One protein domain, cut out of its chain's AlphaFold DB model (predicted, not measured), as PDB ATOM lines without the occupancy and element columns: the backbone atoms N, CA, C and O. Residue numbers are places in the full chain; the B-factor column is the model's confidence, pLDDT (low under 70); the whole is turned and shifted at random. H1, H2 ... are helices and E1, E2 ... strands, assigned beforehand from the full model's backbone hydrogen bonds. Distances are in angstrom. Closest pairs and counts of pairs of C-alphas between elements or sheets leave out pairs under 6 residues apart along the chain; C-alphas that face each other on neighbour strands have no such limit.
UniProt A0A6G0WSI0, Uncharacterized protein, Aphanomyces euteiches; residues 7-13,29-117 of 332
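This is residues 7 to 13 and 29 to 117 of the 332 residues of an uncharacterized protein of Aphanomyces euteiches (UniProt A0A6G0WSI0). With little regular structure, this is a small, strongly twisted four-stranded sheet with H1 across one face, and a long looped stretch, residues 29 to 75, reaching past the sheet. The 96 printed residues include E1 E2 E3 H1 E4, in that order; the sheet, E3 E2 E1 E4, is mixed, as is the class. The whole is compact, radius of gyration of the C-alphas 13.9 A, spanning 40 by 27 by 19 A.

Find C-alpha 7 at (271.996, 224.279, 266.666), where E1, residues 7 to 10, 10.1 A, begins. Next come E2, 76 to 81, 16.8 A; E3, 87 to 92, 15.0 A; H1, 94 to 105, 15.9 A; and E4, 111 to 116, 14.0 A, ending at (271.503, 219.555, 271.018).

See E1 parallel to E2, N 79 and O 8 2.8 A apart, and antiparallel to E4, N 9 and O 112 2.8 A apart. E2 and E3 form a hairpin, N 80 and O 88 2.8 A apart. H1, with every O i to N i+4 pair within hydrogen-bond range, is on the sheet, height 8.7 A; its closest C-alphas with E4 are Val 104 and Val 111, 6.0 A.

Residues 14 to 28 are cut out, C-alphas 13 and 29 being 7.8 A apart. Residues 13, 29 to 30, 54 to 55 and 81 to 86 have pLDDT under 70.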
ATOM      1  N   VAL A   7     271.474 222.961 267.037       92.50
ATOM      2  CA  VAL A   7     271.996 224.279 266.666       92.50
ATOM      3  C   VAL A   7     273.383 224.138 266.054       92.50
ATOM      4  O   VAL A   7     274.282 223.577 266.676       92.50
ATOM      5  N   PHE A   8     273.559 224.676 264.847       93.19
ATOM      6  CA  PHE A   8     274.821 224.615 264.107       93.19
ATOM      7  C   PHE A   8     275.472 225.991 263.958       93.19
ATOM      8  O   PHE A   8     274.788 226.971 263.665       93.19
ATOM      9  N   GLU A   9     276.794 226.058 264.068       91.12
ATOM     10  CA  GLU A   9     277.609 227.186 263.607       91.12
ATOM     11  C   GLU A   9     278.322 226.805 262.302       91.12
ATOM     12  O   GLU A   9     278.884 225.713 262.203       91.12
ATOM     13  N   LEU A  10     278.277 227.692 261.300       89.31
ATOM     14  CA  LEU A  10     278.787 227.436 259.950       89.31
ATOM     15  C   LEU A  10     279.953 228.374 259.602       89.31
ATOM     16  O   LEU A  10     279.816 229.594 259.659       89.31
ATOM     17  N   GLY A  11     281.073 227.790 259.182       84.44
ATOM     18  CA  GLY A  11     282.299 228.448 258.709       84.44
ATOM     19  C   GLY A  11     282.542 228.290 257.204       84.44
ATOM     20  O   GLY A  11     283.668 228.406 256.734       84.44
ATOM     21  N   PHE A  12     281.497 227.978 256.445       78.88
ATOM     22  CA  PHE A  12     281.522 227.831 254.993       78.88
ATOM     23  C   PHE A  12     281.633 229.188 254.277       78.88
ATOM     24  O   PHE A  12     280.915 230.127 254.617       78.88
ATOM     25  N   THR A  13     282.479 229.274 253.248       66.06
ATOM     26  CA  THR A  13     282.578 230.438 252.350       66.06
ATOM     27  C   THR A  13     281.913 230.126 251.007       66.06
ATOM     28  O   THR A  13     281.850 228.974 250.587       66.06
ATOM     29  N   SER A  29     276.610 236.791 254.994       54.69
ATOM     30  CA  SER A  29     277.171 235.440 254.866       54.69
ATOM     31  C   SER A  29     276.507 234.715 253.699       54.69
ATOM     32  O   SER A  29     275.320 234.384 253.736       54.69
ATOM     33  N   ALA A  30     277.288 234.524 252.637       65.94
ATOM     34  CA  ALA A  30     276.759 234.191 251.328       65.94
ATOM     35  C   ALA A  30     276.119 232.793 251.306       65.94
ATOM     36  O   ALA A  30     275.302 232.514 250.442       65.94
ATOM     37  N   ILE A  31     276.394 231.934 252.299       74.25
ATOM     38  CA  ILE A  31     275.757 230.614 252.412       74.25
ATOM     39  C   ILE A  31     274.226 230.695 252.598       74.25
ATOM     40  O   ILE A  31     273.512 229.743 252.285       74.25
ATOM     41  N   PHE A  32     273.722 231.829 253.099       75.50
ATOM     42  CA  PHE A  32     272.294 232.091 253.322       75.50
ATOM     43  C   PHE A  32     271.663 232.968 252.235       75.50
ATOM     44  O   PHE A  32     270.456 233.230 252.285       75.50
ATOM     45  N   ASP A  33     272.455 233.424 251.263       83.00
ATOM     46  CA  ASP A  33     271.945 234.104 250.079       83.00
ATOM     47  C   ASP A  33     271.451 233.056 249.083       83.00
ATOM     48  O   ASP A  33     272.165 232.624 248.185       83.00
ATOM     49  N   VAL A  34     270.255 232.534 249.343       88.00
ATOM     50  CA  VAL A  34     269.665 231.418 248.602       88.00
ATOM     51  C   VAL A  34     268.351 231.845 247.973       88.00
ATOM     52  O   VAL A  34     267.581 232.605 248.572       88.00
ATOM     53  N   LYS A  35     268.048 231.306 246.787       90.81
ATOM     54  CA  LYS A  35     266.787 231.601 246.100       90.81
ATOM     55  C   LYS A  35     265.594 231.181 246.961       90.81
ATOM     56  O   LYS A  35     265.362 229.999 247.221       90.81
ATOM     57  N   TRP A  36     264.813 232.167 247.387       93.56
ATOM     58  CA  TRP A  36     263.654 231.940 248.237       93.56
ATOM     59  C   TRP A  36     262.487 231.366 247.436       93.56
ATOM     60  O   TRP A  36     262.054 231.952 246.444       93.56
ATOM     61  N   MET A  37     261.953 230.225 247.871       94.00
ATOM     62  CA  MET A  37     260.798 229.605 247.229       94.00
ATOM     63  C   MET A  37     259.525 230.414 247.539       94.00
ATOM     64  O   MET A  37     259.173 230.558 248.715       94.00
ATOM     65  N   PRO A  38     258.786 230.909 246.529       95.31
ATOM     66  CA  PRO A  38     257.507 231.575 246.757       95.31
ATOM     67  C   PRO A  38     256.507 230.651 247.455       95.31
ATOM     68  O   PRO A  38     256.462 229.453 247.178       95.31
ATOM     69  N   ASN A  39     255.639 231.203 248.307       92.88
ATOM     70  CA  ASN A  39     254.611 230.425 249.017       92.88
ATOM     71  C   ASN A  39     253.669 229.644 248.080       92.88
ATOM     72  O   ASN A  39     253.133 228.607 248.477       92.88
ATOM     73  N   SER A  40     253.467 230.141 246.856       92.25
ATOM     74  CA  SER A  40     252.651 229.522 245.807       92.25
ATOM     75  C   SER A  40     253.351 228.370 245.079       92.25
ATOM     76  O   SER A  40     252.665 227.526 244.510       92.25
ATOM     77  N   ALA A  41     254.686 228.294 245.128       92.00
ATOM     78  CA  ALA A  41     255.472 227.321 244.368       92.00
ATOM     79  C   ALA A  41     255.370 225.885 244.911       92.00
ATOM     80  O   ALA A  41     255.712 224.938 244.211       92.00
ATOM     81  N   SER A  42     254.895 225.699 246.148       92.38
ATOM     82  CA  SER A  42     254.570 224.371 246.670       92.38
ATOM     83  C   SER A  42     253.379 224.398 247.623       92.38
ATOM     84  O   SER A  42     253.266 225.233 248.529       92.38
ATOM     85  N   ARG A  43     252.496 223.410 247.454       93.44
ATOM     86  CA  ARG A  43     251.390 223.120 248.377       93.44
ATOM     87  C   ARG A  43     251.755 222.079 249.436       93.44
ATOM     88  O   ARG A  43     250.968 221.871 250.351       93.44
ATOM     89  N   ILE A  44     252.946 221.486 249.355       94.44
ATOM     90  CA  ILE A  44     253.417 220.423 250.248       94.44
ATOM     91  C   ILE A  44     254.780 220.752 250.876       94.44
ATOM     92  O   ILE A  44     255.598 221.476 250.299       94.44
ATOM     93  N   CYS A  45     255.051 220.191 252.053       95.00
ATOM     94  CA  CYS A  45     256.363 220.250 252.692       95.00
ATOM     95  C   CYS A  45     257.408 219.516 251.844       95.00
ATOM     96  O   CYS A  45     257.216 218.348 251.510       95.00
ATOM     97  N   VAL A  46     258.557 220.139 251.548       94.62
ATOM     98  CA  VAL A  46     259.588 219.464 250.732       94.62
ATOM     99  C   VAL A  46     260.217 218.249 251.419       94.62
ATOM    100  O   VAL A  46     260.766 217.398 250.721       94.62
ATOM    101  N   VAL A  47     260.125 218.171 252.753       94.00
ATOM    102  CA  VAL A  47     260.685 217.087 253.572       94.00
ATOM    103  C   VAL A  47     259.682 215.940 253.707       94.00
ATOM    104  O   VAL A  47     259.888 214.898 253.103       94.00
ATOM    105  N   CYS A  48     258.578 216.128 254.440       94.31
ATOM    106  CA  CYS A  48     257.614 215.051 254.710       94.31
ATOM    107  C   CYS A  48     256.550 214.851 253.623       94.31
ATOM    108  O   CYS A  48     255.720 213.964 253.761       94.31
ATOM    109  N   LYS A  49     256.526 215.687 252.576       94.56
ATOM    110  CA  LYS A  49     255.549 215.651 251.467       94.56
ATOM    111  C   LYS A  49     254.082 215.878 251.850       94.56
ATOM    112  O   LYS A  49     253.233 215.957 250.972       94.56
ATOM    113  N   ASP A  50     253.785 216.099 253.127       92.88
ATOM    114  CA  ASP A  50     252.441 216.460 253.570       92.88
ATOM    115  C   ASP A  50     251.996 217.824 253.043       92.88
ATOM    116  O   ASP A  50     252.775 218.785 253.017       92.88
ATOM    117  N   SER A  51     250.704 217.940 252.743       93.38
ATOM    118  CA  SER A  51     250.077 219.208 252.366       93.38
ATOM    119  C   SER A  51     250.130 220.245 253.488       93.38
ATOM    120  O   SER A  51     249.869 219.958 254.662       93.38
ATOM    121  N   PHE A  52     250.426 221.485 253.108       93.44
ATOM    122  CA  PHE A  52     250.214 222.642 253.964       93.44
ATOM    123  C   PHE A  52     248.713 222.898 254.074       93.44
ATOM    124  O   PHE A  52     248.031 223.102 253.073       93.44
ATOM    125  N   GLY A  53     248.199 222.882 255.300       80.81
ATOM    126  CA  GLY A  53     246.785 223.101 255.584       80.81
ATOM    127  C   GLY A  53     246.558 224.451 256.248       80.81
ATOM    128  O   GLY A  53     247.396 224.898 257.034       80.81
ATOM    129  N   TRP A  54     245.394 225.050 255.993       68.44
ATOM    130  CA  TRP A  54     244.997 226.361 256.521       68.44
ATOM    131  C   TRP A  54     245.057 226.445 258.060       68.44
ATOM    132  O   TRP A  54     245.425 227.481 258.605       68.44
ATOM    133  N   PHE A  55     244.798 225.336 258.770       65.69
ATOM    134  CA  PHE A  55     244.680 225.335 260.237       65.69
ATOM    135  C   PHE A  55     245.714 224.492 261.008       65.69
ATOM    136  O   PHE A  55     245.831 224.663 262.216       65.69
ATOM    137  N   ARG A  56     246.474 223.580 260.373       70.56
ATOM    138  CA  ARG A  56     247.355 222.636 261.115       70.56
ATOM    139  C   ARG A  56     248.810 222.544 260.639       70.56
ATOM    140  O   ARG A  56     249.650 222.066 261.396       70.56
ATOM    141  N   LYS A  57     249.154 223.014 259.433       84.31
ATOM    142  CA  LYS A  57     250.535 222.968 258.904       84.31
ATOM    143  C   LYS A  57     250.870 224.263 258.167       84.31
ATOM    144  O   LYS A  57     250.728 224.344 256.950       84.31
ATOM    145  N   ARG A  58     251.313 225.272 258.926       89.88
ATOM    146  CA  ARG A  58     251.820 226.539 258.377       89.88
ATOM    147  C   ARG A  58     253.094 226.308 257.557       89.88
ATOM    148  O   ARG A  58     253.871 225.392 257.838       89.88
ATOM    149  N   ARG A  59     253.283 227.163 256.553       93.81
ATOM    150  CA  ARG A  59     254.502 227.233 255.745       93.81
ATOM    151  C   ARG A  59     255.606 227.919 256.539       93.81
ATOM    152  O   ARG A  59     255.376 228.945 257.174       93.81
ATOM    153  N   HIS A  60     256.798 227.359 256.456       95.12
ATOM    154  CA  HIS A  60     258.034 227.974 256.904       95.12
ATOM    155  C   HIS A  60     259.078 227.796 255.820       95.12
ATOM    156  O   HIS A  60     258.976 226.893 254.995       95.12
ATOM    157  N   HIS A  61     260.120 228.602 255.870       95.56
ATOM    158  CA  HIS A  61     261.239 228.465 254.962       95.56
ATOM    159  C   HIS A  61     262.479 228.044 255.721       95.56
ATOM    160  O   HIS A  61     262.684 228.407 256.881       95.56
ATOM    161  N   CYS A  62     263.306 227.253 255.056       95.75
ATOM    162  CA  CYS A  62     264.652 226.987 255.522       95.75
ATOM    163  C   CYS A  62     265.589 228.086 255.028       95.75
ATOM    164  O   CYS A  62     265.688 228.306 253.822       95.75
ATOM    165  N   ARG A  63     266.336 228.717 255.935       93.75
ATOM    166  CA  ARG A  63     267.274 229.783 255.575       93.75
ATOM    167  C   ARG A  63     268.472 229.292 254.756       93.75
ATOM    168  O   ARG A  63     269.009 230.058 253.975       93.75
ATOM    169  N   LEU A  64     268.846 228.016 254.881       92.69
ATOM    170  CA  LEU A  64     269.972 227.416 254.150       92.69
ATOM    171  C   LEU A  64     269.653 226.982 252.717       92.69
ATOM    172  O   LEU A  64     270.575 226.771 251.942       92.69
ATOM    173  N   CYS A  65     268.381 226.777 252.363       94.69
ATOM    174  CA  CYS A  65     268.015 226.276 251.029       94.69
ATOM    175  C   CYS A  65     266.817 226.972 250.384       94.69
ATOM    176  O   CYS A  65     266.432 226.613 249.276       94.69
ATOM    177  N   GLY A  66     266.166 227.897 251.090       95.00
ATOM    178  CA  GLY A  66     265.016 228.657 250.601       95.00
ATOM    179  C   GLY A  66     263.723 227.854 250.434       95.00
ATOM    180  O   GLY A  66     262.705 228.436 250.078       95.00
ATOM    181  N   LYS A  67     263.714 226.535 250.683       96.50
ATOM    182  CA  LYS A  67     262.554 225.659 250.437       96.50
ATOM    183  C   LYS A  67     261.479 225.746 251.524       96.50
ATOM    184  O   LYS A  67     261.782 225.962 252.700       96.50
ATOM    185  N   LEU A  68     260.234 225.468 251.123       96.62
ATOM    186  CA  LEU A  68     259.055 225.421 251.991       96.62
ATOM    187  C   LEU A  68     258.968 224.131 252.824       96.62
ATOM    188  O   LEU A  68     258.912 223.022 252.293       96.62
ATOM    189  N   VAL A  69     258.873 224.277 254.143       96.62
ATOM    190  CA  VAL A  69     258.843 223.193 255.133       96.62
ATOM    191  C   VAL A  69     257.810 223.440 256.228       96.62
ATOM    192  O   VAL A  69     257.438 224.576 256.512       96.62
ATOM    193  N   CYS A  70     257.327 222.371 256.859       94.81
ATOM    194  CA  CYS A  70     256.467 222.465 258.039       94.81
ATOM    195  C   CYS A  70     257.306 222.575 259.326       94.81
ATOM    196  O   CYS A  70     258.521 222.350 259.320       94.81
ATOM    197  N   ASN A  71     256.665 222.918 260.448       93.44
ATOM    198  CA  ASN A  71     257.367 223.094 261.720       93.44
ATOM    199  C   ASN A  71     258.093 221.822 262.213       93.44
ATOM    200  O   ASN A  71     259.272 221.939 262.544       93.44
ATOM    201  N   PRO A  72     257.477 220.618 262.197       92.62
ATOM    202  CA  PRO A  72     258.171 219.377 262.566       92.62
ATOM    203  C   PRO A  72     259.420 219.084 261.722       92.62
ATOM    204  O   PRO A  72     260.403 218.569 262.237       92.62
ATOM    205  N   CYS A  73     259.418 219.470 260.443       94.69
ATOM    206  CA  CYS A  73     260.553 219.279 259.535       94.69
ATOM    207  C   CYS A  73     261.590 220.413 259.587       94.69
ATOM    208  O   CYS A  73     262.418 220.529 258.681       94.69
ATOM    209  N   SER A  74     261.514 221.309 260.574       95.00
ATOM    210  CA  SER A  74     262.421 222.457 260.693       95.00
ATOM    211  C   SER A  74     262.662 222.888 262.141       95.00
ATOM    212  O   SER A  74     262.628 224.074 262.492       95.00
ATOM    213  N   LEU A  75     262.894 221.897 263.003       93.75
ATOM    214  CA  LEU A  75     263.224 222.110 264.413       93.75
ATOM    215  C   LEU A  75     264.693 222.495 264.634       93.75
ATOM    216  O   LEU A  75     265.009 223.012 265.696       93.75
ATOM    217  N   ALA A  76     265.579 222.313 263.654       94.50
ATOM    218  CA  ALA A  76     266.976 222.720 263.767       94.50
ATOM    219  C   ALA A  76     267.167 224.225 263.525       94.50
ATOM    220  O   ALA A  76     266.355 224.888 262.859       94.50
ATOM    221  N   ARG A  77     268.257 224.773 264.056       93.81
ATOM    222  CA  ARG A  77     268.675 226.157 263.842       93.81
ATOM    223  C   ARG A  77     270.132 226.247 263.413       93.81
ATOM    224  O   ARG A  77     270.930 225.359 263.703       93.81
ATOM    225  N   SER A  78     270.483 227.322 262.721       92.25
ATOM    226  CA  SER A  78     271.860 227.584 262.307       92.25
ATOM    227  C   SER A  78     272.201 229.056 262.497       92.25
ATOM    228  O   SER A  78     271.378 229.918 262.196       92.25
ATOM    229  N   PHE A  79     273.399 229.332 263.004       88.94
ATOM    230  CA  PHE A  79     273.907 230.688 263.154       88.94
ATOM    231  C   PHE A  79     274.260 231.297 261.796       88.94
ATOM    232  O   PHE A  79     274.946 230.683 260.975       88.94
ATOM    233  N   VAL A  80     273.800 232.526 261.593       71.94
ATOM    234  CA  VAL A  80     273.965 233.315 260.374       71.94
ATOM    235  C   VAL A  80     274.754 234.553 260.710       71.94
ATOM    236  O   VAL A  80     274.275 235.405 261.450       71.94
ATOM    237  N   ARG A  81     275.953 234.681 260.143       65.94
ATOM    238  CA  ARG A  81     276.697 235.940 260.207       65.94
ATOM    239  C   ARG A  81     276.051 236.936 259.244       65.94
ATOM    240  O   ARG A  81     276.149 236.782 258.028       65.94
ATOM    241  N   ILE A  82     275.352 237.925 259.787       61.75
ATOM    242  CA  ILE A  82     274.721 239.001 259.007       61.75
ATOM    243  C   ILE A  82     275.731 240.122 258.753       61.75
ATOM    244  O   ILE A  82     275.723 240.728 257.685       61.75
ATOM    245  N   SER A  83     276.640 240.345 259.703       59.84
ATOM    246  CA  SER A  83     277.768 241.273 259.596       59.84
ATOM    247  C   SER A  83     278.975 240.732 260.370       59.84
ATOM    248  O   SER A  83     278.910 239.648 260.953       59.84
ATOM    249  N   SER A  84     280.072 241.495 260.406       62.03
ATOM    250  CA  SER A  84     281.265 241.187 261.209       62.03
ATOM    251  C   SER A  84     280.955 240.986 262.699       62.03
ATOM    252  O   SER A  84     281.692 240.279 263.379       62.03
ATOM    253  N   SER A  85     279.860 241.581 263.186       57.53
ATOM    254  CA  SER A  85     279.522 241.641 264.613       57.53
ATOM    255  C   SER A  85     278.150 241.049 264.953       57.53
ATOM    256  O   SER A  85     277.885 240.785 266.121       57.53
ATOM    257  N   ALA A  86     277.269 240.836 263.967       66.94
ATOM    258  CA  ALA A  86     275.908 240.347 264.194       66.94
ATOM    259  C   ALA A  86     275.740 238.898 263.721       66.94
ATOM    260  O   ALA A  86     275.941 238.582 262.541       66.94
ATOM    261  N   VAL A  87     275.321 238.034 264.648       76.75
ATOM    262  CA  VAL A  87     274.979 236.635 264.390       76.75
ATOM    263  C   VAL A  87     273.521 236.394 264.775       76.75
ATOM    264  O   VAL A  87     273.146 236.616 265.923       76.75
ATOM    265  N   GLU A  88     272.706 235.909 263.838       82.81
ATOM    266  CA  GLU A  88     271.307 235.541 264.094       82.81
ATOM    267  C   GLU A  88     271.086 234.031 264.027       82.81
ATOM    268  O   GLU A  88     271.781 233.307 263.315       82.81
ATOM    269  N   LEU A  89     270.101 233.545 264.781       89.25
ATOM    270  CA  LEU A  89     269.754 232.130 264.852       89.25
ATOM    271  C   LEU A  89     268.569 231.816 263.929       89.25
ATOM    272  O   LEU A  89     267.419 232.108 264.257       89.25
ATOM    273  N   GLU A  90     268.833 231.150 262.808       91.50
ATOM    274  CA  GLU A  90     267.859 230.999 261.722       91.50
ATOM    275  C   GLU A  90     267.311 229.579 261.572       91.50
ATOM    276  O   GLU A  90     267.936 228.593 261.970       91.50
ATOM    277  N   ARG A  91     266.108 229.457 260.992       93.81
ATOM    278  CA  ARG A  91     265.404 228.173 260.817       93.81
ATOM    279  C   ARG A  91     266.051 227.298 259.740       93.81
ATOM    280  O   ARG A  91     266.138 227.684 258.574       93.81
ATOM    281  N   THR A  92     266.347 226.051 260.099       94.94
ATOM    282  CA  THR A  92     266.933 225.048 259.203       94.94
ATOM    283  C   THR A  92     266.023 223.827 259.079       94.94
ATOM    284  O   THR A  92     265.453 223.367 260.068       94.94
ATOM    285  N   CYS A  93     265.837 223.312 257.859       95.81
ATOM    286  CA  CYS A  93     265.062 222.092 257.641       95.81
ATOM    287  C   CYS A  93     265.858 220.835 257.994       95.81
ATOM    288  O   CYS A  93     267.087 220.851 257.952       95.81
ATOM    289  N   THR A  94     265.146 219.734 258.241       94.31
ATOM    290  CA  THR A  94     265.744 218.439 258.587       94.31
ATOM    291  C   THR A  94     266.761 217.965 257.548       94.31
ATOM    292  O   THR A  94     267.822 217.499 257.925       94.31
ATOM    293  N   LEU A  95     266.507 218.147 256.244       94.00
ATOM    294  CA  LEU A  95     267.462 217.738 255.198       94.00
ATOM    295  C   LEU A  95     268.809 218.469 255.322       94.00
ATOM    296  O   LEU A  95     269.872 217.851 255.259       94.00
ATOM    297  N   CYS A  96     268.768 219.789 255.529       95.00
ATOM    298  CA  CYS A  96     269.972 220.594 255.717       95.00
ATOM    299  C   CYS A  96     270.664 220.254 257.040       95.00
ATOM    300  O   CYS A  96     271.868 220.032 257.041       95.00
ATOM    301  N   SER A  97     269.928 220.160 258.153       94.50
ATOM    302  CA  SER A  97     270.533 219.830 259.450       94.50
ATOM    303  C   SER A  97     271.123 218.426 259.488       94.50
ATOM    304  O   SER A  97     272.173 218.246 260.089       94.50
ATOM    305  N   THR A  98     270.509 217.446 258.819       93.31
ATOM    306  CA  THR A  98     271.082 216.099 258.684       93.31
ATOM    307  C   THR A  98     272.395 216.150 257.914       93.31
ATOM    308  O   THR A  98     273.379 215.586 258.377       93.31
ATOM    309  N   THR A  99     272.446 216.888 256.800       93.56
ATOM    310  CA  THR A  99     273.693 217.066 256.034       93.56
ATOM    311  C   THR A  99     274.782 217.713 256.895       93.56
ATOM    312  O   THR A  99     275.915 217.244 256.933       93.56
ATOM    313  N   LEU A 100     274.438 218.770 257.638       94.31
ATOM    314  CA  LEU A 100     275.366 219.436 258.554       94.31
ATOM    315  C   LEU A 100     275.842 218.505 259.671       94.31
ATOM    316  O   LEU A 100     277.031 218.481 259.971       94.31
ATOM    317  N   LYS A 101     274.942 217.710 260.256       93.44
ATOM    318  CA  LYS A 101     275.303 216.720 261.272       93.44
ATOM    319  C   LYS A 101     276.260 215.670 260.706       93.44
ATOM    320  O   LYS A 101     277.245 215.356 261.356       93.44
ATOM    321  N   GLN A 102     276.025 215.187 259.488       92.38
ATOM    322  CA  GLN A 102     276.932 214.243 258.834       92.38
ATOM    323  C   GLN A 102     278.330 214.841 258.616       92.38
ATOM    324  O   GLN A 102     279.323 214.146 258.791       92.38
ATOM    325  N   LEU A 103     278.430 216.129 258.281       93.56
ATOM    326  CA  LEU A 103     279.719 216.823 258.188       93.56
ATOM    327  C   LEU A 103     280.405 216.957 259.562       93.56
ATOM    328  O   LEU A 103     281.613 216.753 259.648       93.56
ATOM    329  N   VAL A 104     279.647 217.223 260.636       93.44
ATOM    330  CA  VAL A 104     280.170 217.198 262.020       93.44
ATOM    331  C   VAL A 104     280.686 215.805 262.382       93.44
ATOM    332  O   VAL A 104     281.796 215.684 262.891       93.44
ATOM    333  N   ASP A 105     279.917 214.757 262.083       91.75
ATOM    334  CA  ASP A 105     280.280 213.365 262.376       91.75
ATOM    335  C   ASP A 105     281.535 212.924 261.584       91.75
ATOM    336  O   ASP A 105     282.288 212.066 262.040       91.75
ATOM    337  N   LEU A 106     281.802 213.544 260.426       90.81
ATOM    338  CA  LEU A 106     283.034 213.366 259.643       90.81
ATOM    339  C   LEU A 106     284.220 214.223 260.129       90.81
ATOM    340  O   LEU A 106     285.312 214.113 259.565       90.81
ATOM    341  N   GLY A 107     284.027 215.068 261.143       91.56
ATOM    342  CA  GLY A 107     285.065 215.941 261.688       91.56
ATOM    343  C   GLY A 107     285.355 217.192 260.852       91.56
ATOM    344  O   GLY A 107     286.450 217.745 260.953       91.56
ATOM    345  N   ASP A 108     284.409 217.651 260.028       93.25
ATOM    346  CA  ASP A 108     284.585 218.872 259.240       93.25
ATOM    347  C   ASP A 108     284.616 220.110 260.153       93.25
ATOM    348  O   ASP A 108     283.608 220.513 260.733       93.25
ATOM    349  N   SER A 109     285.780 220.753 260.253       91.75
ATOM    350  CA  SER A 109     286.007 221.909 261.132       91.75
ATOM    351  C   SER A 109     285.176 223.147 260.771       91.75
ATOM    352  O   SER A 109     285.065 224.075 261.581       91.75
ATOM    353  N   ARG A 110     284.574 223.174 259.574       90.94
ATOM    354  CA  ARG A 110     283.732 224.276 259.086       90.94
ATOM    355  C   ARG A 110     282.295 224.188 259.590       90.94
ATOM    356  O   ARG A 110     281.514 225.096 259.314       90.94
ATOM    357  N   VAL A 111     281.920 223.140 260.316       92.38
ATOM    358  CA  VAL A 111     280.606 223.036 260.953       92.38
ATOM    359  C   VAL A 111     280.759 222.581 262.397       92.38
ATOM    360  O   VAL A 111     281.487 221.645 262.703       92.38
ATOM    361  N   LYS A 112     280.053 223.250 263.307       92.94
ATOM    362  CA  LYS A 112     280.053 222.897 264.729       92.94
ATOM    363  C   LYS A 112     278.628 222.708 265.212       92.94
ATOM    364  O   LYS A 112     277.790 223.579 264.994       92.94
ATOM    365  N   LEU A 113     278.355 221.597 265.888       92.88
ATOM    366  CA  LEU A 113     277.125 221.411 266.655       92.88
ATOM    367  C   LEU A 113     277.311 222.095 268.015       92.88
ATOM    368  O   LEU A 113     278.080 221.618 268.845       92.88
ATOM    369  N   THR A 114     276.655 223.234 268.226       89.94
ATOM    370  CA  THR A 114     276.839 224.065 269.430       89.94
ATOM    371  C   THR A 114     275.837 223.742 270.531       89.94
ATOM    372  O   THR A 114     276.116 223.970 271.705       89.94
ATOM    373  N   ALA A 115     274.681 223.179 270.178       85.88
ATOM    374  CA  ALA A 115     273.714 222.662 271.134       85.88
ATOM    375  C   ALA A 115     272.889 221.534 270.512       85.88
ATOM    376  O   ALA A 115     272.515 221.606 269.342       85.88
ATOM    377  N   THR A 116     272.538 220.542 271.330       82.12
ATOM    378  CA  THR A 116     271.503 219.555 271.018       82.12
ATOM    379  C   THR A 116     270.548 219.439 272.205       82.12
ATOM    380  O   THR A 116     270.967 219.471 273.363       82.12
ATOM    381  N   LYS A 117     269.248 219.366 271.936       74.94
ATOM    382  CA  LYS A 117     268.201 219.103 272.924       74.94
ATOM    383  C   LYS A 117     267.422 217.880 272.483       74.94
ATOM    384  O   LYS A 117     266.788 217.879 271.428       74.94
TER     385      LYS A 117